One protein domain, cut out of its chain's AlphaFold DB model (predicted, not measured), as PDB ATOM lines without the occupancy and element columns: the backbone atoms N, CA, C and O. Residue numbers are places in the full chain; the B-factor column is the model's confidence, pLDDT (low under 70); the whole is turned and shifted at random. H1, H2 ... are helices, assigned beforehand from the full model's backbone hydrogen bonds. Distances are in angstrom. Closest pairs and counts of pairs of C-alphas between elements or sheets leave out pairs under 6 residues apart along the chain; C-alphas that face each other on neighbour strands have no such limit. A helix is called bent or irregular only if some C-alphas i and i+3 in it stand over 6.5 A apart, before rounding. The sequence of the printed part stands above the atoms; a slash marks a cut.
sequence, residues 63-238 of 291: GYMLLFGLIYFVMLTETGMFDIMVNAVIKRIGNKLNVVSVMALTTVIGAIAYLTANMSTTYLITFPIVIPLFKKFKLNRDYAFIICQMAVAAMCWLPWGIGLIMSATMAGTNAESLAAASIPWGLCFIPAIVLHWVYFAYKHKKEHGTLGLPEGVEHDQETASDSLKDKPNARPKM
ATOM      1  N   GLY A  63      -2.792 -25.915  46.116       80.31
ATOM      2  CA  GLY A  63      -3.053 -25.228  44.846       80.31
ATOM      3  C   GLY A  63      -3.515 -23.774  44.985       80.31
ATOM      4  O   GLY A  63      -3.088 -22.932  44.196       80.31
ATOM      5  N   TYR A  64      -4.310 -23.432  46.008       82.56
ATOM      6  CA  TYR A  64      -4.726 -22.036  46.225       82.56
ATOM      7  C   TYR A  64      -3.545 -21.106  46.511       82.56
ATOM      8  O   TYR A  64      -3.468 -20.008  45.962       82.56
ATOM      9  N   MET A  65      -2.590 -21.556  47.329       82.31
ATOM     10  CA  MET A  65      -1.369 -20.800  47.604       82.31
ATOM     11  C   MET A  65      -0.574 -20.549  46.317       82.31
ATOM     12  O   MET A  65      -0.128 -19.426  46.103       82.31
ATOM     13  N   LEU A  66      -0.433 -21.556  45.445       80.69
ATOM     14  CA  LEU A  66       0.255 -21.406  44.157       80.69
ATOM     15  C   LEU A  66      -0.428 -20.405  43.236       80.69
ATOM     16  O   LEU A  66       0.250 -19.569  42.647       80.69
ATOM     17  N   LEU A  67      -1.754 -20.488  43.110       83.69
ATOM     18  CA  LEU A  67      -2.513 -19.616  42.220       83.69
ATOM     19  C   LEU A  67      -2.325 -18.144  42.607       83.69
ATOM     20  O   LEU A  67      -1.950 -17.324  41.770       83.69
ATOM     21  N   PHE A  68      -2.537 -17.816  43.883       81.75
ATOM     22  CA  PHE A  68      -2.411 -16.438  44.361       81.75
ATOM     23  C   PHE A  68      -0.957 -15.981  44.481       81.75
ATOM     24  O   PHE A  68      -0.658 -14.827  44.174       81.75
ATOM     25  N   GLY A  69      -0.043 -16.877  44.858       79.56
ATOM     26  CA  GLY A  69       1.390 -16.602  44.848       79.56
ATOM     27  C   GLY A  69       1.881 -16.246  43.445       79.56
ATOM     28  O   GLY A  69       2.557 -15.236  43.274       79.56
ATOM     29  N   LEU A  70       1.478 -17.006  42.422       81.25
ATOM     30  CA  LEU A  70       1.836 -16.725  41.031       81.25
ATOM     31  C   LEU A  70       1.339 -15.347  40.592       81.25
ATOM     32  O   LEU A  70       2.127 -14.578  40.049       81.25
ATOM     33  N   ILE A  71       0.077 -15.004  40.869       82.94
ATOM     34  CA  ILE A  71      -0.481 -13.680  40.541       82.94
ATOM     35  C   ILE A  71       0.346 -12.566  41.201       82.94
ATOM     36  O   ILE A  71       0.742 -11.609  40.532       82.94
ATOM     37  N   TYR A  72       0.658 -12.716  42.491       81.19
ATOM     38  CA  TYR A  72       1.469 -11.756  43.237       81.19
ATOM     39  C   TYR A  72       2.876 -11.594  42.642       81.19
ATOM     40  O   TYR A  72       3.318 -10.476  42.373       81.19
ATOM     41  N   PHE A  73       3.583 -12.699  42.388       76.50
ATOM     42  CA  PHE A  73       4.958 -12.663  41.884       76.50
ATOM     43  C   PHE A  73       5.058 -12.210  40.423       76.50
ATOM     44  O   PHE A  73       6.039 -11.550  40.068       76.50
ATOM     45  N   VAL A  74       4.055 -12.496  39.585       77.31
ATOM     46  CA  VAL A  74       3.949 -11.928  38.230       77.31
ATOM     47  C   VAL A  74       3.832 -10.408  38.321       77.31
ATOM     48  O   VAL A  74       4.652  -9.701  37.736       77.31
ATOM     49  N   MET A  75       2.905  -9.904  39.140       76.88
ATOM     50  CA  MET A  75       2.725  -8.466  39.354       76.88
ATOM     51  C   MET A  75       4.005  -7.804  39.879       76.88
ATOM     52  O   MET A  75       4.427  -6.771  39.360       76.88
ATOM     53  N   LEU A  76       4.676  -8.419  40.858       73.69
ATOM     54  CA  LEU A  76       5.962  -7.939  41.369       73.69
ATOM     55  C   LEU A  76       7.047  -7.887  40.291       73.69
ATOM     56  O   LEU A  76       7.803  -6.912  40.231       73.69
ATOM     57  N   THR A  77       7.119  -8.907  39.438       72.12
ATOM     58  CA  THR A  77       8.097  -8.969  38.346       72.12
ATOM     59  C   THR A  77       7.858  -7.844  37.338       72.12
ATOM     60  O   THR A  77       8.806  -7.165  36.945       72.12
ATOM     61  N   GLU A  78       6.598  -7.570  36.992       70.62
ATOM     62  CA  GLU A  78       6.229  -6.472  36.090       70.62
ATOM     63  C   GLU A  78       6.559  -5.086  36.656       70.62
ATOM     64  O   GLU A  78       6.853  -4.165  35.897       70.62
ATOM     65  N   THR A  79       6.560  -4.923  37.985       68.75
ATOM     66  CA  THR A  79       6.899  -3.634  38.620       68.75
ATOM     67  C   THR A  79       8.373  -3.248  38.490       68.75
ATOM     68  O   THR A  79       8.718  -2.079  38.691       68.75
ATOM     69  N   GLY A  80       9.251  -4.213  38.190       66.06
ATOM     70  CA  GLY A  80      10.703  -4.032  38.227       66.06
ATOM     71  C   GLY A  80      11.298  -4.031  39.643       66.06
ATOM     72  O   GLY A  80      12.436  -3.605  39.818       66.06
ATOM     73  N   MET A  81      10.568  -4.495  40.669       71.81
ATOM     74  CA  MET A  81      11.073  -4.562  42.053       71.81
ATOM     75  C   MET A  81      12.405  -5.311  42.138       71.81
ATOM     76  O   MET A  81      13.348  -4.820  42.760       71.81
ATOM     77  N   PHE A  82      12.475  -6.492  41.522       67.88
ATOM     78  CA  PHE A  82      13.674  -7.323  41.559       67.88
ATOM     79  C   PHE A  82      14.868  -6.600  40.935       67.88
ATOM     80  O   PHE A  82      15.938  -6.585  41.533       67.88
ATOM     81  N   ASP A  83      14.668  -5.895  39.819       67.62
ATOM     82  CA  ASP A  83      15.720  -5.105  39.170       67.62
ATOM     83  C   ASP A  83      16.289  -4.025  40.115       67.62
ATOM     84  O   ASP A  83      17.500  -3.812  40.194       67.62
ATOM     85  N   ILE A  84      15.425  -3.368  40.897       67.50
ATOM     86  CA  ILE A  84      15.836  -2.320  41.842       67.50
ATOM     87  C   ILE A  84      16.533  -2.913  43.071       67.50
ATOM     88  O   ILE A  84      17.546  -2.364  43.514       67.50
ATOM     89  N   MET A  85      16.047  -4.040  43.606       67.94
ATOM     90  CA  MET A  85      16.737  -4.761  44.684       67.94
ATOM     91  C   MET A  85      18.150  -5.138  44.250       67.94
ATOM     92  O   MET A  85      19.108  -4.897  44.982       67.94
ATOM     93  N   VAL A  86      18.288  -5.673  43.039       65.69
ATOM     94  CA  VAL A  86      19.585  -6.071  42.502       65.69
ATOM     95  C   VAL A  86      20.508  -4.862  42.326       65.69
ATOM     96  O   VAL A  86      21.649  -4.903  42.789       65.69
ATOM     97  N   ASN A  87      20.016  -3.751  41.769       66.88
ATOM     98  CA  ASN A  87      20.787  -2.506  41.680       66.88
ATOM     99  C   ASN A  87      21.236  -1.982  43.049       66.88
ATOM    100  O   ASN A  87      22.359  -1.497  43.187       66.88
ATOM    101  N   ALA A  88      20.389  -2.087  44.075       67.75
ATOM    102  CA  ALA A  88      20.747  -1.687  45.433       67.75
ATOM    103  C   ALA A  88      21.879  -2.558  46.004       67.75
ATOM    104  O   ALA A  88      22.795  -2.030  46.643       67.75
ATOM    105  N   VAL A  89      21.855  -3.872  45.742       67.69
ATOM    106  CA  VAL A  89      22.935  -4.787  46.148       67.69
ATOM    107  C   VAL A  89      24.229  -4.461  45.392       67.69
ATOM    108  O   VAL A  89      25.278  -4.344  46.023       67.69
ATOM    109  N   ILE A  90      24.161  -4.213  44.079       66.44
ATOM    110  CA  ILE A  90      25.324  -3.804  43.269       66.44
ATOM    111  C   ILE A  90      25.928  -2.501  43.802       66.44
ATOM    112  O   ILE A  90      27.135  -2.434  44.038       66.44
ATOM    113  N   LYS A  91      25.099  -1.483  44.070       67.00
ATOM    114  CA  LYS A  91      25.550  -0.180  44.578       67.00
ATOM    115  C   LYS A  91      26.230  -0.288  45.944       67.00
ATOM    116  O   LYS A  91      27.199   0.420  46.194       67.00
ATOM    117  N   ARG A  92      25.767  -1.190  46.820       66.31
ATOM    118  CA  ARG A  92      26.428  -1.454  48.112       66.31
ATOM    119  C   ARG A  92      27.790  -2.130  47.965       66.31
ATOM    120  O   ARG A  92      28.671  -1.884  48.782       66.31
ATOM    121  N   ILE A  93      27.959  -2.986  46.960       63.75
ATOM    122  CA  ILE A  93      29.207  -3.731  46.729       63.75
ATOM    123  C   ILE A  93      30.219  -2.912  45.914       63.75
ATOM    124  O   ILE A  93      31.411  -3.206  45.967       63.75
ATOM    125  N   GLY A  94      29.769  -1.856  45.227       53.06
ATOM    126  CA  GLY A  94      30.523  -1.069  44.248       53.06
ATOM    127  C   GLY A  94      31.904  -0.548  44.659       53.06
ATOM    128  O   GLY A  94      32.660  -0.211  43.767       53.06
ATOM    129  N   ASN A  95      32.281  -0.538  45.942       54.88
ATOM    130  CA  ASN A  95      33.622  -0.125  46.387       54.88
ATOM    131  C   ASN A  95      34.566  -1.303  46.738       54.88
ATOM    132  O   ASN A  95      35.693  -1.072  47.166       54.88
ATOM    133  N   LYS A  96      34.121  -2.567  46.623       57.84
ATOM    134  CA  LYS A  96      34.886  -3.785  46.988       57.84
ATOM    135  C   LYS A  96      34.669  -4.938  45.993       57.84
ATOM    136  O   LYS A  96      34.468  -6.092  46.394       57.84
ATOM    137  N   LEU A  97      34.637  -4.638  44.695       64.56
ATOM    138  CA  LEU A  97      34.409  -5.644  43.655       64.56
ATOM    139  C   LEU A  97      35.653  -6.528  43.450       64.56
ATOM    140  O   LEU A  97      36.550  -6.202  42.681       64.56
ATOM    141  N   ASN A  98      35.666  -7.677  44.125       71.94
ATOM    142  CA  ASN A  98      36.564  -8.801  43.859       71.94
ATOM    143  C   ASN A  98      35.786  -9.936  43.180       71.94
ATOM    144  O   ASN A  98      34.556  -9.992  43.262       71.94
ATOM    145  N   VAL A  99      36.497 -10.912  42.612       73.00
ATOM    146  CA  VAL A  99      35.912 -12.138  42.035       73.00
ATOM    147  C   VAL A  99      34.966 -12.837  43.022       73.00
ATOM    148  O   VAL A  99      33.855 -13.221  42.659       73.00
ATOM    149  N   VAL A 100      35.346 -12.920  44.303       79.00
ATOM    150  CA  VAL A 100      34.490 -13.475  45.370       79.00
ATOM    151  C   VAL A 100      33.232 -12.631  45.590       79.00
ATOM    152  O   VAL A 100      32.147 -13.186  45.746       79.00
ATOM    153  N   SER A 101      33.342 -11.301  45.544       77.12
ATOM    154  CA  SER A 101      32.199 -10.390  45.688       77.12
ATOM    155  C   SER A 101      31.195 -10.555  44.542       77.12
ATOM    156  O   SER A 101      29.991 -10.518  44.778       77.12
ATOM    157  N   VAL A 102      31.673 -10.786  43.314       80.25
ATOM    158  CA  VAL A 102      30.827 -11.044  42.134       80.25
ATOM    159  C   VAL A 102      30.090 -12.384  42.257       80.25
ATOM    160  O   VAL A 102      28.901 -12.478  41.939       80.25
ATOM    161  N   MET A 103      30.756 -13.415  42.780       84.50
ATOM    162  CA  MET A 103      30.124 -14.710  43.050       84.50
ATOM    163  C   MET A 103      29.091 -14.627  44.178       84.50
ATOM    164  O   MET A 103      27.977 -15.125  44.019       84.50
ATOM    165  N   ALA A 104      29.409 -13.926  45.269       84.38
ATOM    166  CA  ALA A 104      28.471 -13.689  46.361       84.38
ATOM    167  C   ALA A 104      27.245 -12.887  45.901       84.38
ATOM    168  O   ALA A 104      26.110 -13.251  46.210       84.38
ATOM    169  N   LEU A 105      27.462 -11.848  45.089       83.69
ATOM    170  CA  LEU A 105      26.395 -11.089  44.445       83.69
ATOM    171  C   LEU A 105      25.504 -12.009  43.599       83.69
ATOM    172  O   LEU A 105      24.287 -11.943  43.713       83.69
ATOM    173  N   THR A 106      26.092 -12.908  42.807       86.94
ATOM    174  CA  THR A 106      25.340 -13.863  41.974       86.94
ATOM    175  C   THR A 106      24.452 -14.778  42.812       86.94
ATOM    176  O   THR A 106      23.290 -14.981  42.466       86.94
ATOM    177  N   THR A 107      24.962 -15.291  43.936       89.81
ATOM    178  CA  THR A 107      24.166 -16.100  44.868       89.81
ATOM    179  C   THR A 107      23.002 -15.302  45.453       89.81
ATOM    180  O   THR A 107      21.879 -15.796  45.473       89.81
ATOM    181  N   VAL A 108      23.239 -14.063  45.893       86.81
ATOM    182  CA  VAL A 108      22.196 -13.212  46.490       86.81
ATOM    183  C   VAL A 108      21.133 -12.821  45.462       86.81
ATOM    184  O   VAL A 108      19.944 -12.904  45.759       86.81
ATOM    185  N   ILE A 109      21.537 -12.436  44.246       84.00
ATOM    186  CA  ILE A 109      20.606 -12.113  43.156       84.00
ATOM    187  C   ILE A 109      19.777 -13.345  42.794       84.00
ATOM    188  O   ILE A 109      18.555 -13.244  42.725       84.00
ATOM    189  N   GLY A 110      20.422 -14.501  42.604       88.19
ATOM    190  CA  GLY A 110      19.734 -15.752  42.290       88.19
ATOM    191  C   GLY A 110      18.733 -16.137  43.375       88.19
ATOM    192  O   GLY A 110      17.608 -16.515  43.061       88.19
ATOM    193  N   ALA A 111      19.101 -15.949  44.644       88.06
ATOM    194  CA  ALA A 111      18.212 -16.197  45.766       88.06
ATOM    195  C   ALA A 111      16.985 -15.264  45.757       88.06
ATOM    196  O   ALA A 111      15.838 -15.707  45.809       88.06
ATOM    197  N   ILE A 112      17.210 -13.957  45.613       83.06
ATOM    198  CA  ILE A 112      16.135 -12.962  45.524       83.06
ATOM    199  C   ILE A 112      15.210 -13.262  44.337       83.06
ATOM    200  O   ILE A 112      13.991 -13.253  44.485       83.06
ATOM    201  N   ALA A 113      15.771 -13.571  43.169       82.88
ATOM    202  CA  ALA A 113      15.003 -13.849  41.964       82.88
ATOM    203  C   ALA A 113      14.243 -15.188  42.042       82.88
ATOM    204  O   ALA A 113      13.185 -15.333  41.422       82.88
ATOM    205  N   TYR A 114      14.725 -16.152  42.834       87.06
ATOM    206  CA  TYR A 114      14.027 -17.412  43.096       87.06
ATOM    207  C   TYR A 114      12.894 -17.296  44.119       87.06
ATOM    208  O   TYR A 114      12.065 -18.198  44.207       87.06
ATOM    209  N   LEU A 115      12.742 -16.160  44.814       82.31
ATOM    210  CA  LEU A 115      11.528 -15.902  45.604       82.31
ATOM    211  C   LEU A 115      10.260 -15.969  44.739       82.31
ATOM    212  O   LEU A 115       9.199 -16.273  45.264       82.31
ATOM    213  N   THR A 116      10.371 -15.799  43.417       78.19
ATOM    214  CA  THR A 116       9.278 -16.026  42.452       78.19
ATOM    215  C   THR A 116       8.886 -17.499  42.260       78.19
ATOM    216  O   THR A 116       7.897 -17.777  41.586       78.19
ATOM    217  N   ALA A 117       9.656 -18.444  42.814       81.06
ATOM    218  CA  ALA A 117       9.523 -19.894  42.657       81.06
ATOM    219  C   ALA A 117       9.438 -20.388  41.197       81.06
ATOM    220  O   ALA A 117       8.922 -21.475  40.929       81.06
ATOM    221  N   ASN A 118       9.968 -19.609  40.247       82.38
ATOM    222  CA  ASN A 118       9.987 -19.943  38.827       82.38
ATOM    223  C   ASN A 118      11.407 -19.823  38.261       82.38
ATOM    224  O   ASN A 118      11.929 -18.722  38.102       82.38
ATOM    225  N   MET A 119      11.988 -20.968  37.889       84.00
ATOM    226  CA  MET A 119      13.346 -21.073  37.340       84.00
ATOM    227  C   MET A 119      13.569 -20.160  36.130       84.00
ATOM    228  O   MET A 119      14.583 -19.468  36.047       84.00
ATOM    229  N   SER A 120      12.606 -20.118  35.206       83.06
ATOM    230  CA  SER A 120      12.712 -19.313  33.987       83.06
ATOM    231  C   SER A 120      12.786 -17.826  34.325       83.06
ATOM    232  O   SER A 120      13.672 -17.122  33.844       83.06
ATOM    233  N   THR A 121      11.907 -17.356  35.214       79.25
ATOM    234  CA  THR A 121      11.906 -15.965  35.685       79.25
ATOM    235  C   THR A 121      13.191 -15.636  36.445       79.25
ATOM    236  O   THR A 121      13.785 -14.583  36.217       79.25
ATOM    237  N   THR A 122      13.679 -16.551  37.288       86.19
ATOM    238  CA  THR A 122      14.934 -16.380  38.034       86.19
ATOM    239  C   THR A 122      16.121 -16.136  37.106       86.19
ATOM    240  O   THR A 122      16.887 -15.194  37.323       86.19
ATOM    241  N   TYR A 123      16.262 -16.935  36.047       86.56
ATOM    242  CA  TYR A 123      17.355 -16.786  35.084       86.56
ATOM    243  C   TYR A 123      17.226 -15.525  34.228       86.56
ATOM    244  O   TYR A 123      18.231 -14.851  33.993       86.56
ATOM    245  N   LEU A 124      16.003 -15.178  33.809       82.88
ATOM    246  CA  LEU A 124      15.729 -13.955  33.049       82.88
ATOM    247  C   LEU A 124      16.024 -12.683  33.851       82.88
ATOM    248  O   LEU A 124      16.388 -11.673  33.262       82.88
ATOM    249  N   ILE A 125      15.906 -12.726  35.180       78.44
ATOM    250  CA  ILE A 125      16.296 -11.614  36.059       78.44
ATOM    251  C   ILE A 125      17.809 -11.636  36.324       78.44
ATOM    252  O   ILE A 125      18.472 -10.604  36.261       78.44
ATOM    253  N   THR A 126      18.378 -12.808  36.614       83.62
ATOM    254  CA  THR A 126      19.755 -12.922  37.124       83.62
ATOM    255  C   THR A 126      20.815 -12.751  36.034       83.62
ATOM    256  O   THR A 126      21.775 -11.998  36.213       83.62
ATOM    257  N   PHE A 127      20.686 -13.441  34.895       85.50
ATOM    258  CA  PHE A 127      21.765 -13.491  33.902       85.50
ATOM    259  C   PHE A 127      22.048 -12.173  33.181       85.50
ATOM    260  O   PHE A 127      23.234 -11.878  33.017       85.50
ATOM    261  N   PRO A 128      21.057 -11.345  32.792       80.00
ATOM    262  CA  PRO A 128      21.344 -10.055  32.162       80.00
ATOM    263  C   PRO A 128      22.236  -9.150  33.016       80.00
ATOM    264  O   PRO A 128      22.991  -8.349  32.479       80.00
ATOM    265  N   ILE A 129      22.193  -9.327  34.337       75.19
ATOM    266  CA  ILE A 129      22.941  -8.530  35.307       75.19
ATOM    267  C   ILE A 129      24.309  -9.153  35.603       75.19
ATOM    268  O   ILE A 129      25.332  -8.468  35.647       75.19
ATOM    269  N   VAL A 130      24.342 -10.472  35.795       81.12
ATOM    270  CA  VAL A 130      25.555 -11.197  36.188       81.12
ATOM    271  C   VAL A 130      26.514 -11.393  35.006       81.12
ATOM    272  O   VAL A 130      27.727 -11.280  35.179       81.12
ATOM    273  N   ILE A 131      26.008 -11.635  33.792       82.25
ATOM    274  CA  ILE A 131      26.839 -11.897  32.600       82.25
ATOM    275  C   ILE A 131      27.778 -10.717  32.272       82.25
ATOM    276  O   ILE A 131      28.965 -10.976  32.043       82.25
ATOM    277  N   PRO A 132      27.332  -9.442  32.251       75.31
ATOM    278  CA  PRO A 132      28.230  -8.301  32.049       75.31
ATOM    279  C   PRO A 132      29.334  -8.211  33.107       75.31
ATOM    280  O   PRO A 132      30.492  -7.981  32.763       75.31
ATOM    281  N   LEU A 133      29.005  -8.461  34.380       74.81
ATOM    282  CA  LEU A 133      29.980  -8.458  35.475       74.81
ATOM    283  C   LEU A 133      31.012  -9.580  35.303       74.81
ATOM    284  O   LEU A 133      32.211  -9.335  35.392       74.81
ATOM    285  N   PHE A 134      30.574 -10.794  34.967       79.88
ATOM    286  CA  PHE A 134      31.479 -11.918  34.711       79.88
ATOM    287  C   PHE A 134      32.420 -11.642  33.534       79.88
ATOM    288  O   PHE A 134      33.600 -11.975  33.614       79.88
ATOM    289  N   LYS A 135      31.940 -10.973  32.473       78.25
ATOM    290  CA  LYS A 135      32.794 -10.541  31.354       78.25
ATOM    291  C   LYS A 135      33.865  -9.535  31.800       78.25
ATOM    292  O   LYS A 135      35.019  -9.719  31.423       78.25
ATOM    293  N   LYS A 136      33.516  -8.531  32.619       72.88
ATOM    294  CA  LYS A 136      34.480  -7.537  33.150       72.88
ATOM    295  C   LYS A 136      35.603  -8.202  33.964       72.88
ATOM    296  O   LYS A 136      36.763  -7.837  33.822       72.88
ATOM    297  N   PHE A 137      35.270  -9.232  34.743       71.38
ATOM    298  CA  PHE A 137      36.224 -10.000  35.557       71.38
ATOM    299  C   PHE A 137      36.862 -11.198  34.828       71.38
ATOM    300  O   PHE A 137      37.546 -11.993  35.461       71.38
ATOM    301  N   LYS A 138      36.638 -11.364  33.514       76.31
ATOM    302  CA  LYS A 138      37.106 -12.526  32.727       76.31
ATOM    303  C   LYS A 138      36.746 -13.887  33.360       76.31
ATOM    304  O   LYS A 138      37.483 -14.860  33.230       76.31
ATOM    305  N   LEU A 139      35.604 -13.974  34.042       77.31
ATOM    306  CA  LEU A 139      35.091 -15.216  34.622       77.31
ATOM    307  C   LEU A 139      34.336 -16.038  33.572       77.31
ATOM    308  O   LEU A 139      33.616 -15.491  32.733       77.31
ATOM    309  N   ASN A 140      34.444 -17.367  33.655       81.81
ATOM    310  CA  ASN A 140      33.646 -18.249  32.811       81.81
ATOM    311  C   ASN A 140      32.149 -18.120  33.168       81.81
ATOM    312  O   ASN A 140      31.768 -18.162  34.340       81.81
ATOM    313  N   ARG A 141      31.297 -17.988  32.147       81.44
ATOM    314  CA  ARG A 141      29.834 -17.873  32.276       81.44
ATOM    315  C   ARG A 141      29.210 -19.128  32.881       81.44
ATOM    316  O   ARG A 141      28.211 -19.015  33.584       81.44
ATOM    317  N   ASP A 142      29.834 -20.287  32.688       86.56
ATOM    318  CA  ASP A 142      29.376 -21.546  33.285       86.56
ATOM    319  C   ASP A 142      29.349 -21.458  34.818       86.56
ATOM    320  O   ASP A 142      28.439 -21.975  35.466       86.56
ATOM    321  N   TYR A 143      30.298 -20.726  35.415       86.75
ATOM    322  CA  TYR A 143      30.338 -20.521  36.862       86.75
ATOM    323  C   TYR A 143      29.140 -19.693  37.343       86.75
ATOM    324  O   TYR A 143      28.600 -19.978  38.409       86.75
ATOM    325  N   ALA A 144      28.666 -18.723  36.551       85.69
ATOM    326  CA  ALA A 144      27.464 -17.958  36.883       85.69
ATOM    327  C   ALA A 144      26.227 -18.865  36.945       85.69
ATOM    328  O   ALA A 144      25.428 -18.746  37.874       85.69
ATOM    329  N   PHE A 145      26.096 -19.800  35.995       90.31
ATOM    330  CA  PHE A 145      25.003 -20.773  35.990       90.31
ATOM    331  C   PHE A 145      25.070 -21.700  37.208       90.31
ATOM    332  O   PHE A 145      24.077 -21.837  37.919       90.31
ATOM    333  N   ILE A 146      26.244 -22.267  37.506       91.12
ATOM    334  CA  ILE A 146      26.433 -23.178  38.648       91.12
ATOM    335  C   ILE A 146      26.114 -22.476  39.976       91.12
ATOM    336  O   ILE A 146      25.391 -23.022  40.808       91.12
ATOM    337  N   ILE A 147      26.611 -21.251  40.173       90.12
ATOM    338  CA  ILE A 147      26.391 -20.488  41.410       90.12
ATOM    339  C   ILE A 147      24.918 -20.089  41.558       90.12
ATOM    340  O   ILE A 147      24.366 -20.187  42.655       90.12
ATOM    341  N   CYS A 148      24.272 -19.667  40.466       91.00
ATOM    342  CA  CYS A 148      22.844 -19.352  40.464       91.00
ATOM    343  C   CYS A 148      22.009 -20.600  40.790       91.00
ATOM    344  O   CYS A 148      21.161 -20.554  41.679       91.00
ATOM    345  N   GLN A 149      22.311 -21.736  40.156       91.62
ATOM    346  CA  GLN A 149      21.627 -23.001  40.412       91.62
ATOM    347  C   GLN A 149      21.799 -23.473  41.857       91.62
ATOM    348  O   GLN A 149      20.858 -23.992  42.455       91.62
ATOM    349  N   MET A 150      22.981 -23.269  42.439       90.19
ATOM    350  CA  MET A 150      23.233 -23.597  43.838       90.19
ATOM    351  C   MET A 150      22.403 -22.721  44.788       90.19
ATOM    352  O   MET A 150      21.840 -23.230  45.755       90.19
ATOM    353  N   ALA A 151      22.280 -21.422  44.498       90.25
ATOM    354  CA  ALA A 151      21.439 -20.512  45.279       90.25
ATOM    355  C   ALA A 151      19.962 -20.933  45.240       90.25
ATOM    356  O   ALA A 151      19.294 -20.981  46.269       90.25
ATOM    357  N   VAL A 152      19.484 -21.302  44.055       89.69
ATOM    358  CA  VAL A 152      18.135 -21.830  43.839       89.69
ATOM    359  C   VAL A 152      17.910 -23.124  44.626       89.69
ATOM    360  O   VAL A 152      16.907 -23.250  45.326       89.69
ATOM    361  N   ALA A 153      18.855 -24.068  44.564       88.38
ATOM    362  CA  ALA A 153      18.774 -25.330  45.296       88.38
ATOM    363  C   ALA A 153      18.708 -25.109  46.818       88.38
ATOM    364  O   ALA A 153      17.884 -25.723  47.496       88.38
ATOM    365  N   ALA A 154      19.505 -24.172  47.340       89.00
ATOM    366  CA  ALA A 154      19.489 -23.795  48.753       89.00
ATOM    367  C   ALA A 154      18.150 -23.186  49.205       89.00
ATOM    368  O   ALA A 154      17.842 -23.191  50.395       89.00
ATOM    369  N   MET A 155      17.342 -22.676  48.272       88.12
ATOM    370  CA  MET A 155      16.033 -22.078  48.537       88.12
ATOM    371  C   MET A 155      14.851 -23.016  48.289       88.12
ATOM    372  O   MET A 155      13.701 -22.601  48.414       88.12
ATOM    373  N   CYS A 156      15.086 -24.296  48.006       85.12
ATOM    374  CA  CYS A 156      14.019 -25.286  47.818       85.12
ATOM    375  C   CYS A 156      13.190 -25.603  49.085       85.12
ATOM    376  O   CYS A 156      12.416 -26.554  49.079       85.12
ATOM    377  N   TRP A 157      13.309 -24.803  50.148       84.19
ATOM    378  CA  TRP A 157      12.465 -24.849  51.345       84.19
ATOM    379  C   TRP A 157      11.263 -23.888  51.289       84.19
ATOM    380  O   TRP A 157      10.430 -23.924  52.189       84.19
ATOM    381  N   LEU A 158      11.151 -23.025  50.267       85.25
ATOM    382  CA  LEU A 158      10.030 -22.082  50.148       85.25
ATOM    383  C   LEU A 158       8.676 -22.818  50.073       85.25
ATOM    384  O   LEU A 158       8.532 -23.703  49.223       85.25
ATOM    385  N   PRO A 159       7.655 -22.422  50.867       79.56
ATOM    386  CA  PRO A 159       6.360 -23.104  50.878       79.56
ATOM    387  C   PRO A 159       5.655 -23.066  49.524       79.56
ATOM    388  O   PRO A 159       5.026 -24.043  49.137       79.56
ATOM    389  N   TRP A 160       5.826 -21.989  48.757       82.25
ATOM    390  CA  TRP A 160       5.287 -21.854  47.400       82.25
ATOM    391  C   TRP A 160       6.200 -22.435  46.298       82.25
ATOM    392  O   TRP A 160       5.910 -22.294  45.110       82.25
ATOM    393  N   GLY A 161       7.308 -23.089  46.665       83.38
ATOM    394  CA  GLY A 161       8.223 -23.738  45.730       83.38
ATOM    395  C   GLY A 161       7.633 -25.018  45.137       83.38
ATOM    396  O   GLY A 161       7.194 -25.902  45.869       83.38
ATOM    397  N   ILE A 162       7.688 -25.169  43.807       80.94
ATOM    398  CA  ILE A 162       7.083 -26.311  43.090       80.94
ATOM    399  C   ILE A 162       7.566 -27.659  43.653       80.94
ATOM    400  O   ILE A 162       6.756 -28.551  43.894       80.94
ATOM    401  N   GLY A 163       8.872 -27.816  43.899       83.06
ATOM    402  CA  GLY A 163       9.434 -29.069  44.421       83.06
ATOM    403  C   GLY A 163       8.924 -29.430  45.820       83.06
ATOM    404  O   GLY A 163       8.583 -30.587  46.080       83.06
ATOM    405  N   LEU A 164       8.811 -28.435  46.704       86.44
ATOM    406  CA  LEU A 164       8.310 -28.635  48.061       86.44
ATOM    407  C   LEU A 164       6.818 -28.988  48.051       86.44
ATOM    408  O   LEU A 164       6.394 -29.899  48.754       86.44
ATOM    409  N   ILE A 165       6.033 -28.324  47.206       82.69
ATOM    410  CA  ILE A 165       4.593 -28.566  47.074       82.69
ATOM    411  C   ILE A 165       4.297 -29.978  46.585       82.69
ATOM    412  O   ILE A 165       3.425 -30.654  47.135       82.69
ATOM    413  N   MET A 166       5.027 -30.435  45.566       83.12
ATOM    414  CA  MET A 166       4.873 -31.797  45.055       83.12
ATOM    415  C   MET A 166       5.225 -32.816  46.141       83.12
ATOM    416  O   MET A 166       4.489 -33.780  46.338       83.12
ATOM    417  N   SER A 167       6.283 -32.552  46.910       87.44
ATOM    418  CA  SER A 167       6.674 -33.390  48.048       87.44
ATOM    419  C   SER A 167       5.609 -33.398  49.150       87.44
ATOM    420  O   SER A 167       5.263 -34.462  49.654       87.44
ATOM    421  N   ALA A 168       5.036 -32.238  49.484       85.56
ATOM    422  CA  ALA A 168       3.982 -32.106  50.488       85.56
ATOM    423  C   ALA A 168       2.699 -32.837  50.072       85.56
ATOM    424  O   ALA A 168       2.123 -33.574  50.868       85.56
ATOM    425  N   THR A 169       2.316 -32.705  48.800       83.69
ATOM    426  CA  THR A 169       1.153 -33.381  48.212       83.69
ATOM    427  C   THR A 169       1.335 -34.899  48.237       83.69
ATOM    428  O   THR A 169       0.439 -35.624  48.660       83.69
ATOM    429  N   MET A 170       2.515 -35.395  47.846       83.94
ATOM    430  CA  MET A 170       2.833 -36.827  47.894       83.94
ATOM    431  C   MET A 170       2.887 -37.373  49.325       83.94
ATOM    432  O   MET A 170       2.483 -38.508  49.561       83.94
ATOM    433  N   ALA A 171       3.366 -36.571  50.278       86.00
ATOM    434  CA  ALA A 171       3.404 -36.922  51.694       86.00
ATOM    435  C   ALA A 171       2.055 -36.717  52.414       86.00
ATOM    436  O   ALA A 171       1.945 -37.046  53.594       86.00
ATOM    437  N   GLY A 172       1.037 -36.166  51.740       82.31
ATOM    438  CA  GLY A 172      -0.269 -35.874  52.333       82.31
ATOM    439  C   GLY A 172      -0.225 -34.835  53.462       82.31
ATOM    440  O   GLY A 172      -1.053 -34.886  54.368       82.31
ATOM    441  N   THR A 173       0.744 -33.917  53.433       83.62
ATOM    442  CA  THR A 173       0.966 -32.894  54.468       83.62
ATOM    443  C   THR A 173       0.825 -31.475  53.909       83.62
ATOM    444  O   THR A 173       0.781 -31.272  52.696       83.62
ATOM    445  N   ASN A 174       0.757 -30.468  54.785       82.19
ATOM    446  CA  ASN A 174       0.733 -29.063  54.375       82.19
ATOM    447  C   ASN A 174       2.147 -28.615  53.941       82.19
ATOM    448  O   ASN A 174       3.146 -28.892  54.618       82.19
ATOM    449  N   ALA A 175       2.232 -27.891  52.821       82.56
ATOM    450  CA  ALA A 175       3.477 -27.303  52.328       82.56
ATOM    451  C   ALA A 175       4.125 -26.358  53.350       82.56
ATOM    452  O   ALA A 175       5.342 -26.337  53.458       82.56
ATOM    453  N   GLU A 176       3.345 -25.634  54.152       79.81
ATOM    454  CA  GLU A 176       3.866 -24.726  55.185       79.81
ATOM    455  C   GLU A 176       4.609 -25.481  56.293       79.81
ATOM    456  O   GLU A 176       5.716 -25.104  56.682       79.81
ATOM    457  N   SER A 177       4.036 -26.591  56.772       82.62
ATOM    458  CA  SER A 177       4.691 -27.433  57.777       82.62
ATOM    459  C   SER A 177       5.947 -28.096  57.226       82.62
ATOM    460  O   SER A 177       6.964 -28.160  57.919       82.62
ATOM    461  N   LEU A 178       5.898 -28.552  55.970       86.06
ATOM    462  CA  LEU A 178       7.055 -29.159  55.327       86.06
ATOM    463  C   LEU A 178       8.156 -28.122  55.061       86.06
ATOM    464  O   LEU A 178       9.330 -28.421  55.271       86.06
ATOM    465  N   ALA A 179       7.789 -26.899  54.669       85.81
ATOM    466  CA  ALA A 179       8.703 -25.776  54.475       85.81
ATOM    467  C   ALA A 179       9.456 -25.456  55.765       85.81
ATOM    468  O   ALA A 179      10.684 -25.444  55.771       85.81
ATOM    469  N   ALA A 180       8.723 -25.271  56.868       83.81
ATOM    470  CA  ALA A 180       9.301 -24.965  58.173       83.81
ATOM    471  C   ALA A 180      10.284 -26.055  58.634       83.81
ATOM    472  O   ALA A 180      11.379 -25.746  59.105       83.81
ATOM    473  N   ALA A 181       9.932 -27.328  58.427       86.62
ATOM    474  CA  ALA A 181      10.810 -28.456  58.726       86.62
ATOM    475  C   ALA A 181      12.035 -28.546  57.793       86.62
ATOM    476  O   ALA A 181      13.054 -29.114  58.179       86.62
ATOM    477  N   SER A 182      11.956 -27.974  56.587       86.31
ATOM    478  CA  SER A 182      13.015 -28.018  55.566       86.31
ATOM    479  C   SER A 182      14.014 -26.858  55.656       86.31
ATOM    480  O   SER A 182      15.053 -26.901  54.994       86.31
ATOM    481  N   ILE A 183      13.760 -25.841  56.490       85.75
ATOM    482  CA  ILE A 183      14.678 -24.703  56.701       85.75
ATOM    483  C   ILE A 183      16.099 -25.158  57.094       85.75
ATOM    484  O   ILE A 183      17.052 -24.669  56.478       85.75
ATOM    485  N   PRO A 184      16.298 -26.104  58.041       85.94
ATOM    486  CA  PRO A 184      17.636 -26.584  58.392       85.94
ATOM    487  C   PRO A 184      18.393 -27.158  57.191       85.94
ATOM    488  O   PRO A 184      19.606 -26.999  57.085       85.94
ATOM    489  N   TRP A 185      17.674 -27.765  56.246       83.94
ATOM    490  CA  TRP A 185      18.253 -28.324  55.031       83.94
ATOM    491  C   TRP A 185      18.792 -27.240  54.099       83.94
ATOM    492  O   TRP A 185      19.888 -27.389  53.565       83.94
ATOM    493  N   GLY A 186      18.088 -26.109  53.979       83.19
ATOM    494  CA  GLY A 186      18.594 -24.931  53.268       83.19
ATOM    495  C   GLY A 186      19.901 -24.401  53.871       83.19
ATOM    496  O   GLY A 186      20.816 -24.022  53.141       83.19
ATOM    497  N   LEU A 187      20.046 -24.454  55.201       84.50
ATOM    498  CA  LEU A 187      21.282 -24.047  55.882       84.50
ATOM    499  C   LEU A 187      22.458 -24.992  55.587       84.50
ATOM    500  O   LEU A 187      23.599 -24.535  55.498       84.50
ATOM    501  N   CYS A 188      22.206 -26.285  55.353       88.12
ATOM    502  CA  CYS A 188      23.242 -27.245  54.954       88.12
ATOM    503  C   CYS A 188      23.878 -26.926  53.589       88.12
ATOM    504  O   CYS A 188      24.981 -27.398  53.312       88.12
ATOM    505  N   PHE A 189      23.235 -26.108  52.750       87.12
ATOM    506  CA  PHE A 189      23.816 -25.641  51.490       87.12
ATOM    507  C   PHE A 189      24.792 -24.470  51.668       87.12
ATOM    508  O   PHE A 189      25.589 -24.215  50.765       87.12
ATOM    509  N   ILE A 190      24.797 -23.783  52.818       88.12
ATOM    510  CA  ILE A 190      25.688 -22.637  53.058       88.12
ATOM    511  C   ILE A 190      27.169 -23.035  52.913       88.12
ATOM    512  O   ILE A 190      27.872 -22.370  52.149       88.12
ATOM    513  N   PRO A 191      27.665 -24.128  53.534       89.75
ATOM    514  CA  PRO A 191      29.037 -24.581  53.315       89.75
ATOM    515  C   PRO A 191      29.333 -24.891  51.844       89.75
ATOM    516  O   PRO A 191      30.395 -24.529  51.349       89.75
ATOM    517  N   ALA A 192      28.392 -25.506  51.121       89.25
ATOM    518  CA  ALA A 192      28.564 -25.825  49.705       89.25
ATOM    519  C   ALA A 192      28.659 -24.562  48.831       89.25
ATOM    520  O   ALA A 192      29.481 -24.514  47.915       89.25
ATOM    521  N   ILE A 193      27.866 -23.528  49.127       89.44
ATOM    522  CA  ILE A 193      27.928 -22.218  48.460       89.44
ATOM    523  C   ILE A 193      29.289 -21.560  48.708       89.44
ATOM    524  O   ILE A 193      29.949 -21.131  47.760       89.44
ATOM    525  N   VAL A 194      29.741 -21.529  49.965       88.06
ATOM    526  CA  VAL A 194      31.039 -20.944  50.331       88.06
ATOM    527  C   VAL A 194      32.185 -21.710  49.665       88.06
ATOM    528  O   VAL A 194      33.091 -21.091  49.108       88.06
ATOM    529  N   LEU A 195      32.126 -23.045  49.643       88.81
ATOM    530  CA  LEU A 195      33.107 -23.880  48.950       88.81
ATOM    531  C   LEU A 195      33.152 -23.593  47.448       88.81
ATOM    532  O   LEU A 195      34.245 -23.501  46.897       88.81
ATOM    533  N   HIS A 196      32.006 -23.386  46.788       86.62
ATOM    534  CA  HIS A 196      31.981 -22.983  45.378       86.62
ATOM    535  C   HIS A 196      32.674 -21.639  45.161       86.62
ATOM    536  O   HIS A 196      33.477 -21.515  44.236       86.62
ATOM    537  N   TRP A 197      32.419 -20.648  46.023       86.44
ATOM    538  CA  TRP A 197      33.093 -19.351  45.930       86.44
ATOM    539  C   TRP A 197      34.608 -19.497  46.081       86.44
ATOM    540  O   TRP A 197      35.356 -18.944  45.278       86.44
ATOM    541  N   VAL A 198      35.072 -20.266  47.072       84.56
ATOM    542  CA  VAL A 198      36.506 -20.489  47.317       84.56
ATOM    543  C   VAL A 198      37.150 -21.267  46.167       84.56
ATOM    544  O   VAL A 198      38.216 -20.878  45.694       84.56
ATOM    545  N   TYR A 199      36.502 -22.326  45.680       87.19
ATOM    546  CA  TYR A 199      37.011 -23.158  44.590       87.19
ATOM    547  C   TYR A 199      37.152 -22.371  43.285       87.19
ATOM    548  O   TYR A 199      38.215 -22.389  42.658       87.19
ATOM    549  N   PHE A 200      36.115 -21.631  42.888       84.38
ATOM    550  CA  PHE A 200      36.167 -20.822  41.673       84.38
ATOM    551  C   PHE A 200      37.109 -19.626  41.815       84.38
ATOM    552  O   PHE A 200      37.815 -19.308  40.858       84.38
ATOM    553  N   ALA A 201      37.210 -19.016  43.001       81.56
ATOM    554  CA  ALA A 201      38.200 -17.975  43.272       81.56
ATOM    555  C   ALA A 201      39.634 -18.515  43.171       81.56
ATOM    556  O   ALA A 201      40.489 -17.879  42.560       81.56
ATOM    557  N   TYR A 202      39.897 -19.700  43.727       83.44
ATOM    558  CA  TYR A 202      41.200 -20.358  43.638       83.44
ATOM    559  C   TYR A 202      41.558 -20.707  42.191       83.44
ATOM    560  O   TYR A 202      42.657 -20.386  41.736       83.44
ATOM    561  N   LYS A 203      40.623 -21.313  41.448       82.00
ATOM    562  CA  LYS A 203      40.821 -21.655  40.035       82.00
ATOM    563  C   LYS A 203      41.096 -20.405  39.198       82.00
ATOM    564  O   LYS A 203      42.054 -20.389  38.435       82.00
ATOM    565  N   HIS A 204      40.331 -19.337  39.416       79.25
ATOM    566  CA  HIS A 204      40.538 -18.069  38.729       79.25
ATOM    567  C   HIS A 204      41.887 -17.426  39.085       79.25
ATOM    568  O   HIS A 204      42.608 -16.998  38.189       79.25
ATOM    569  N   LYS A 205      42.296 -17.445  40.363       78.25
ATOM    570  CA  LYS A 205      43.629 -16.980  40.787       78.25
ATOM    571  C   LYS A 205      44.753 -17.788  40.131       78.25
ATOM    572  O   LYS A 205      45.790 -17.225  39.801       78.25
ATOM    573  N   LYS A 206      44.566 -19.097  39.939       76.12
ATOM    574  CA  LYS A 206      45.544 -19.964  39.269       76.12
ATOM    575  C   LYS A 206      45.652 -19.668  37.768       76.12
ATOM    576  O   LYS A 206      46.746 -19.744  37.225       76.12
ATOM    577  N   GLU A 207      44.539 -19.341  37.117       75.31
ATOM    578  CA  GLU A 207      44.482 -19.055  35.675       75.31
ATOM    579  C   GLU A 207      44.903 -17.616  35.331       75.31
ATOM    580  O   GLU A 207      45.553 -17.397  34.313       75.31
ATOM    581  N   HIS A 208      44.566 -16.640  36.178       69.00
ATOM    582  CA  HIS A 208      44.732 -15.210  35.886       69.00
ATOM    583  C   HIS A 208      45.651 -14.462  36.860       69.00
ATOM    584  O   HIS A 208      45.873 -13.267  36.687       69.00
ATOM    585  N   GLY A 209      46.190 -15.126  37.887       63.28
ATOM    586  CA  GLY A 209      47.143 -14.548  38.844       63.28
ATOM    587  C   GLY A 209      46.547 -13.539  39.835       63.28
ATOM    588  O   GLY A 209      47.118 -13.331  40.906       63.28
ATOM    589  N   THR A 210      45.383 -12.955  39.535       68.75
ATOM    590  CA  THR A 210      44.718 -11.938  40.358       68.75
ATOM    591  C   THR A 210      43.298 -12.368  40.748       68.75
ATOM    592  O   THR A 210      42.669 -13.212  40.115       68.75
ATOM    593  N   LEU A 211      42.805 -11.817  41.860       63.97
ATOM    594  CA  LEU A 211      41.410 -11.943  42.317       63.97
ATOM    595  C   LEU A 211      40.615 -10.641  42.109       63.97
ATOM    596  O   LEU A 211      39.426 -10.582  42.442       63.97
ATOM    597  N   GLY A 212      41.295  -9.598  41.631       60.16
ATOM    598  CA  GLY A 212      40.742  -8.281  41.343       60.16
ATOM    599  C   GLY A 212      40.485  -8.102  39.851       60.16
ATOM    600  O   GLY A 212      40.638  -9.035  39.065       60.16
ATOM    601  N   LEU A 213      40.095  -6.892  39.454       58.06
ATOM    602  CA  LEU A 213      40.024  -6.533  38.038       58.06
ATOM    603  C   LEU A 213      41.412  -6.712  37.383       58.06
ATOM    604  O   LEU A 213      42.423  -6.420  38.029       58.06
ATOM    605  N   PRO A 214      41.488  -7.195  36.130       56.56
ATOM    606  CA  PRO A 214      42.738  -7.178  35.375       56.56
ATOM    607  C   PRO A 214      43.290  -5.742  35.302       56.56
ATOM    608  O   PRO A 214      42.512  -4.804  35.119       56.56
ATOM    609  N   GLU A 215      44.610  -5.569  35.438       42.69
ATOM    610  CA  GLU A 215      45.264  -4.252  35.355       42.69
ATOM    611  C   GLU A 215      44.873  -3.528  34.052       42.69
ATOM    612  O   GLU A 215      44.988  -4.095  32.964       42.69
ATOM    613  N   GLY A 216      44.374  -2.291  34.172       45.50
ATOM    614  CA  GLY A 216      43.970  -1.440  33.043       45.50
ATOM    615  C   GLY A 216      42.462  -1.311  32.788       45.50
ATOM    616  O   GLY A 216      42.076  -0.591  31.873       45.50
ATOM    617  N   VAL A 217      41.597  -1.966  33.574       48.41
ATOM    618  CA  VAL A 217      40.146  -1.709  33.535       48.41
ATOM    619  C   VAL A 217      39.816  -0.653  34.588       48.41
ATOM    620  O   VAL A 217      39.828  -0.952  35.784       48.41
ATOM    621  N   GLU A 218      39.568   0.584  34.152       42.75
ATOM    622  CA  GLU A 218      39.129   1.657  35.044       42.75
ATOM    623  C   GLU A 218      37.867   1.244  35.808       42.75
ATOM    624  O   GLU A 218      37.026   0.475  35.326       42.75
ATOM    625  N   HIS A 219      37.744   1.761  37.031       45.69
ATOM    626  CA  HIS A 219      36.594   1.551  37.899       45.69
ATOM    627  C   HIS A 219      35.394   2.373  37.407       45.69
ATOM    628  O   HIS A 219      34.720   3.040  38.194       45.69
ATOM    629  N   ASP A 220      35.101   2.322  36.112       40.97
ATOM    630  CA  ASP A 220      33.904   2.934  35.585       40.97
ATOM    631  C   ASP A 220      32.715   2.162  36.134       40.97
ATOM    632  O   ASP A 220      32.412   1.017  35.766       40.97
ATOM    633  N   GLN A 221      32.005   2.845  37.032       43.09
ATOM    634  CA  GLN A 221      30.613   2.587  37.356       43.09
ATOM    635  C   GLN A 221      29.724   2.837  36.122       43.09
ATOM    636  O   GLN A 221      28.632   3.396  36.238       43.09
ATOM    637  N   GLU A 222      30.119   2.344  34.944       39.31
ATOM    638  CA  GLU A 222      29.169   1.835  33.967       39.31
ATOM    639  C   GLU A 222      28.487   0.642  34.621       39.31
ATOM    640  O   GLU A 222      28.864  -0.536  34.535       39.31
ATOM    641  N   THR A 223      27.534   1.057  35.437       41.69
ATOM    642  CA  THR A 223      26.608   0.279  36.204       41.69
ATOM    643  C   THR A 223      25.974  -0.676  35.203       41.69
ATOM    644  O   THR A 223      25.671  -0.299  34.070       41.69
ATOM    645  N   ALA A 224      25.717  -1.915  35.611       42.38
ATOM    646  CA  ALA A 224      24.840  -2.834  34.885       42.38
ATOM    647  C   ALA A 224      23.375  -2.310  34.810       42.38
ATOM    648  O   ALA A 224      22.422  -3.079  34.829       42.38
ATOM    649  N   SER A 225      23.196  -0.983  34.781       40.03
ATOM    650  CA  SER A 225      21.969  -0.223  34.619       40.03
ATOM    651  C   SER A 225      21.633   0.050  33.158       40.03
ATOM    652  O   SER A 225      20.495   0.414  32.886       40.03
ATOM    653  N   ASP A 226      22.562  -0.116  32.213       40.34
ATOM    654  CA  ASP A 226      22.237   0.096  30.795       40.34
ATOM    655  C   ASP A 226      21.381  -1.033  30.201       40.34
ATOM    656  O   ASP A 226      20.620  -0.793  29.270       40.34
ATOM    657  N   SER A 227      21.350  -2.217  30.824       41.56
ATOM    658  CA  SER A 227      20.377  -3.275  30.504       41.56
ATOM    659  C   SER A 227      18.970  -3.029  31.074       41.56
ATOM    660  O   SER A 227      18.087  -3.865  30.895       41.56
ATOM    661  N   LEU A 228      18.740  -1.908  31.773       44.62
ATOM    662  CA  LEU A 228      17.430  -1.532  32.330       44.62
ATOM    663  C   LEU A 228      16.718  -0.425  31.544       44.62
ATOM    664  O   LEU A 228      15.586  -0.085  31.887       44.62
ATOM    665  N   LYS A 229      17.341   0.125  30.493       42.16
ATOM    666  CA  LYS A 229      16.737   1.192  29.676       42.16
ATOM    667  C   LYS A 229      15.531   0.730  28.837       42.16
ATOM    668  O   LYS A 229      14.737   1.579  28.451       42.16
ATOM    669  N   ASP A 230      15.312  -0.578  28.677       39.75
ATOM    670  CA  ASP A 230      14.276  -1.142  27.790       39.75
ATOM    671  C   ASP A 230      13.111  -1.868  28.504       39.75
ATOM    672  O   ASP A 230      12.527  -2.806  27.964       39.75
ATOM    673  N   LYS A 231      12.718  -1.456  29.722       47.25
ATOM    674  CA  LYS A 231      11.459  -1.928  30.351       47.25
ATOM    675  C   LYS A 231      10.434  -0.787  30.487       47.25
ATOM    676  O   LYS A 231      10.476  -0.062  31.481       47.25
ATOM    677  N   PRO A 232       9.445  -0.675  29.575       44.78
ATOM    678  CA  PRO A 232       8.392   0.353  29.616       44.78
ATOM    679  C   PRO A 232       7.543   0.349  30.900       44.78
ATOM    680  O   PRO A 232       6.950   1.364  31.260       44.78
ATOM    681  N   ASN A 233       7.493  -0.795  31.597       47.12
ATOM    682  CA  ASN A 233       6.659  -1.026  32.779       47.12
ATOM    683  C   ASN A 233       7.398  -0.898  34.122       47.12
ATOM    684  O   ASN A 233       6.750  -1.004  35.163       47.12
ATOM    685  N   ALA A 234       8.714  -0.651  34.137       47.75
ATOM    686  CA  ALA A 234       9.456  -0.499  35.388       47.75
ATOM    687  C   ALA A 234       9.000   0.777  36.127       47.75
ATOM    688  O   ALA A 234       9.029   1.875  35.568       47.75
ATOM    689  N   ARG A 235       8.563   0.653  37.392       56.62
ATOM    690  CA  ARG A 235       8.000   1.769  38.190       56.62
ATOM    691  C   ARG A 235       8.927   2.153  39.357       56.62
ATOM    692  O   ARG A 235       8.603   1.887  40.515       56.62
ATOM    693  N   PRO A 236      10.060   2.835  39.100       51.94
ATOM    694  CA  PRO A 236      11.108   3.069  40.099       51.94
ATOM    695  C   PRO A 236      10.690   3.943  41.293       51.94
ATOM    696  O   PRO A 236      11.283   3.835  42.362       51.94
ATOM    697  N   LYS A 237       9.647   4.776  41.160       53.00
ATOM    698  CA  LYS A 237       9.177   5.671  42.239       53.00
ATOM    699  C   LYS A 237       8.409   4.959  43.366       53.00
ATOM    700  O   LYS A 237       8.313   5.518  44.451       53.00
ATOM    701  N   MET A 238       7.900   3.742  43.140       56.03
ATOM    702  CA  MET A 238       7.097   2.978  44.120       56.03
ATOM    703  C   MET A 238       7.847   1.784  44.717       56.03
ATOM    704  O   MET A 238       7.254   0.920  45.361       56.03
TER     705      MET A 238
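This is residues 63 to 238 of the 291 residues of the protein "Citrate transporter" of Streptococcus sobrinus W1703 (UniProt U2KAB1). A loose-ended bundle of five helices, H2, H3, H4, H5 and H7, runs up and down, each against the one before it, with H3 at its core and the long H7 along one side. H6 folds back on the first residues of H7 at one end, H1 touches no helix, and residues 209 to 238 form a long tail with no named element. The printed part has 176 residues with seven named helices, H1 to H7 in chain order, and no named strand; the class is all helix. It is compact, with a radius of gyration of the C-alphas of 17.7 A, and only just elongated, spanning 58 by 39 by 22 A.

H7, residues 175 to 208, is the longest helix; it is irregular, with C-alphas 181 and 184 7.1 A apart, and has a kink of 43 degrees near residue 182. With residues 197 to 201 alone it touches the hub H3, residues 99 to 114, closest at the C-alphas of Trp 197 and Val 100, 6.1 A. With residues 185 to 200 alone it touches H5, residues 141 to 154, opposite ways at a shallow tilt of 24 degrees; the C-alphas of Gly 186 and Ala 154 are closest, 4.7 A. H3 touches H5 at a steep tilt of 50 degrees, closest at the C-alphas of Gly 110 and Cys 148, 5.1 A. H3 forms a helical hairpin with H4, residues 119 to 136, closest at the C-alphas of Ala 113 and Thr 122, 4.7 A. H4 is only just irregular, with C-alphas 125 and 128 6.6 A apart. H3 also forms a hairpin with H2, residues 81 to 93, closest at the C-alphas of Val 86 and Ile 109, 6.2 A. H6, residues 162 to 170, forms a hairpin with H7 at 36 degrees, only just steep; the C-alphas of Ala 168 and Ala 175 are closest, 5.2 A. H1, residues 63 to 79, is near H6. Every O i to N i+4 pair is within hydrogen-bond range in H1, H2, H3, H5 and H6, against 10 of 14 in H4 and 24 of 30 in H7.

H1 begins at C-alpha 63 (-3.053, -25.228, 44.846) and is 24.6 A long, H2 18.7 A, H3 22.5 A, H4 25.4 A, H5 20.3 A and H6 12.3 A. H7, 46.0 A, ends at C-alpha 208 (44.732, -15.210, 35.886).

The C-alphas farthest apart are those of Gly 172 and Gly 216, 59.3 A. The printed part has no cut and no long link. Mean pLDDT of the printed part is 75.2; residues 79 to 80, 82 to 97 and 208 to 238 are under 70.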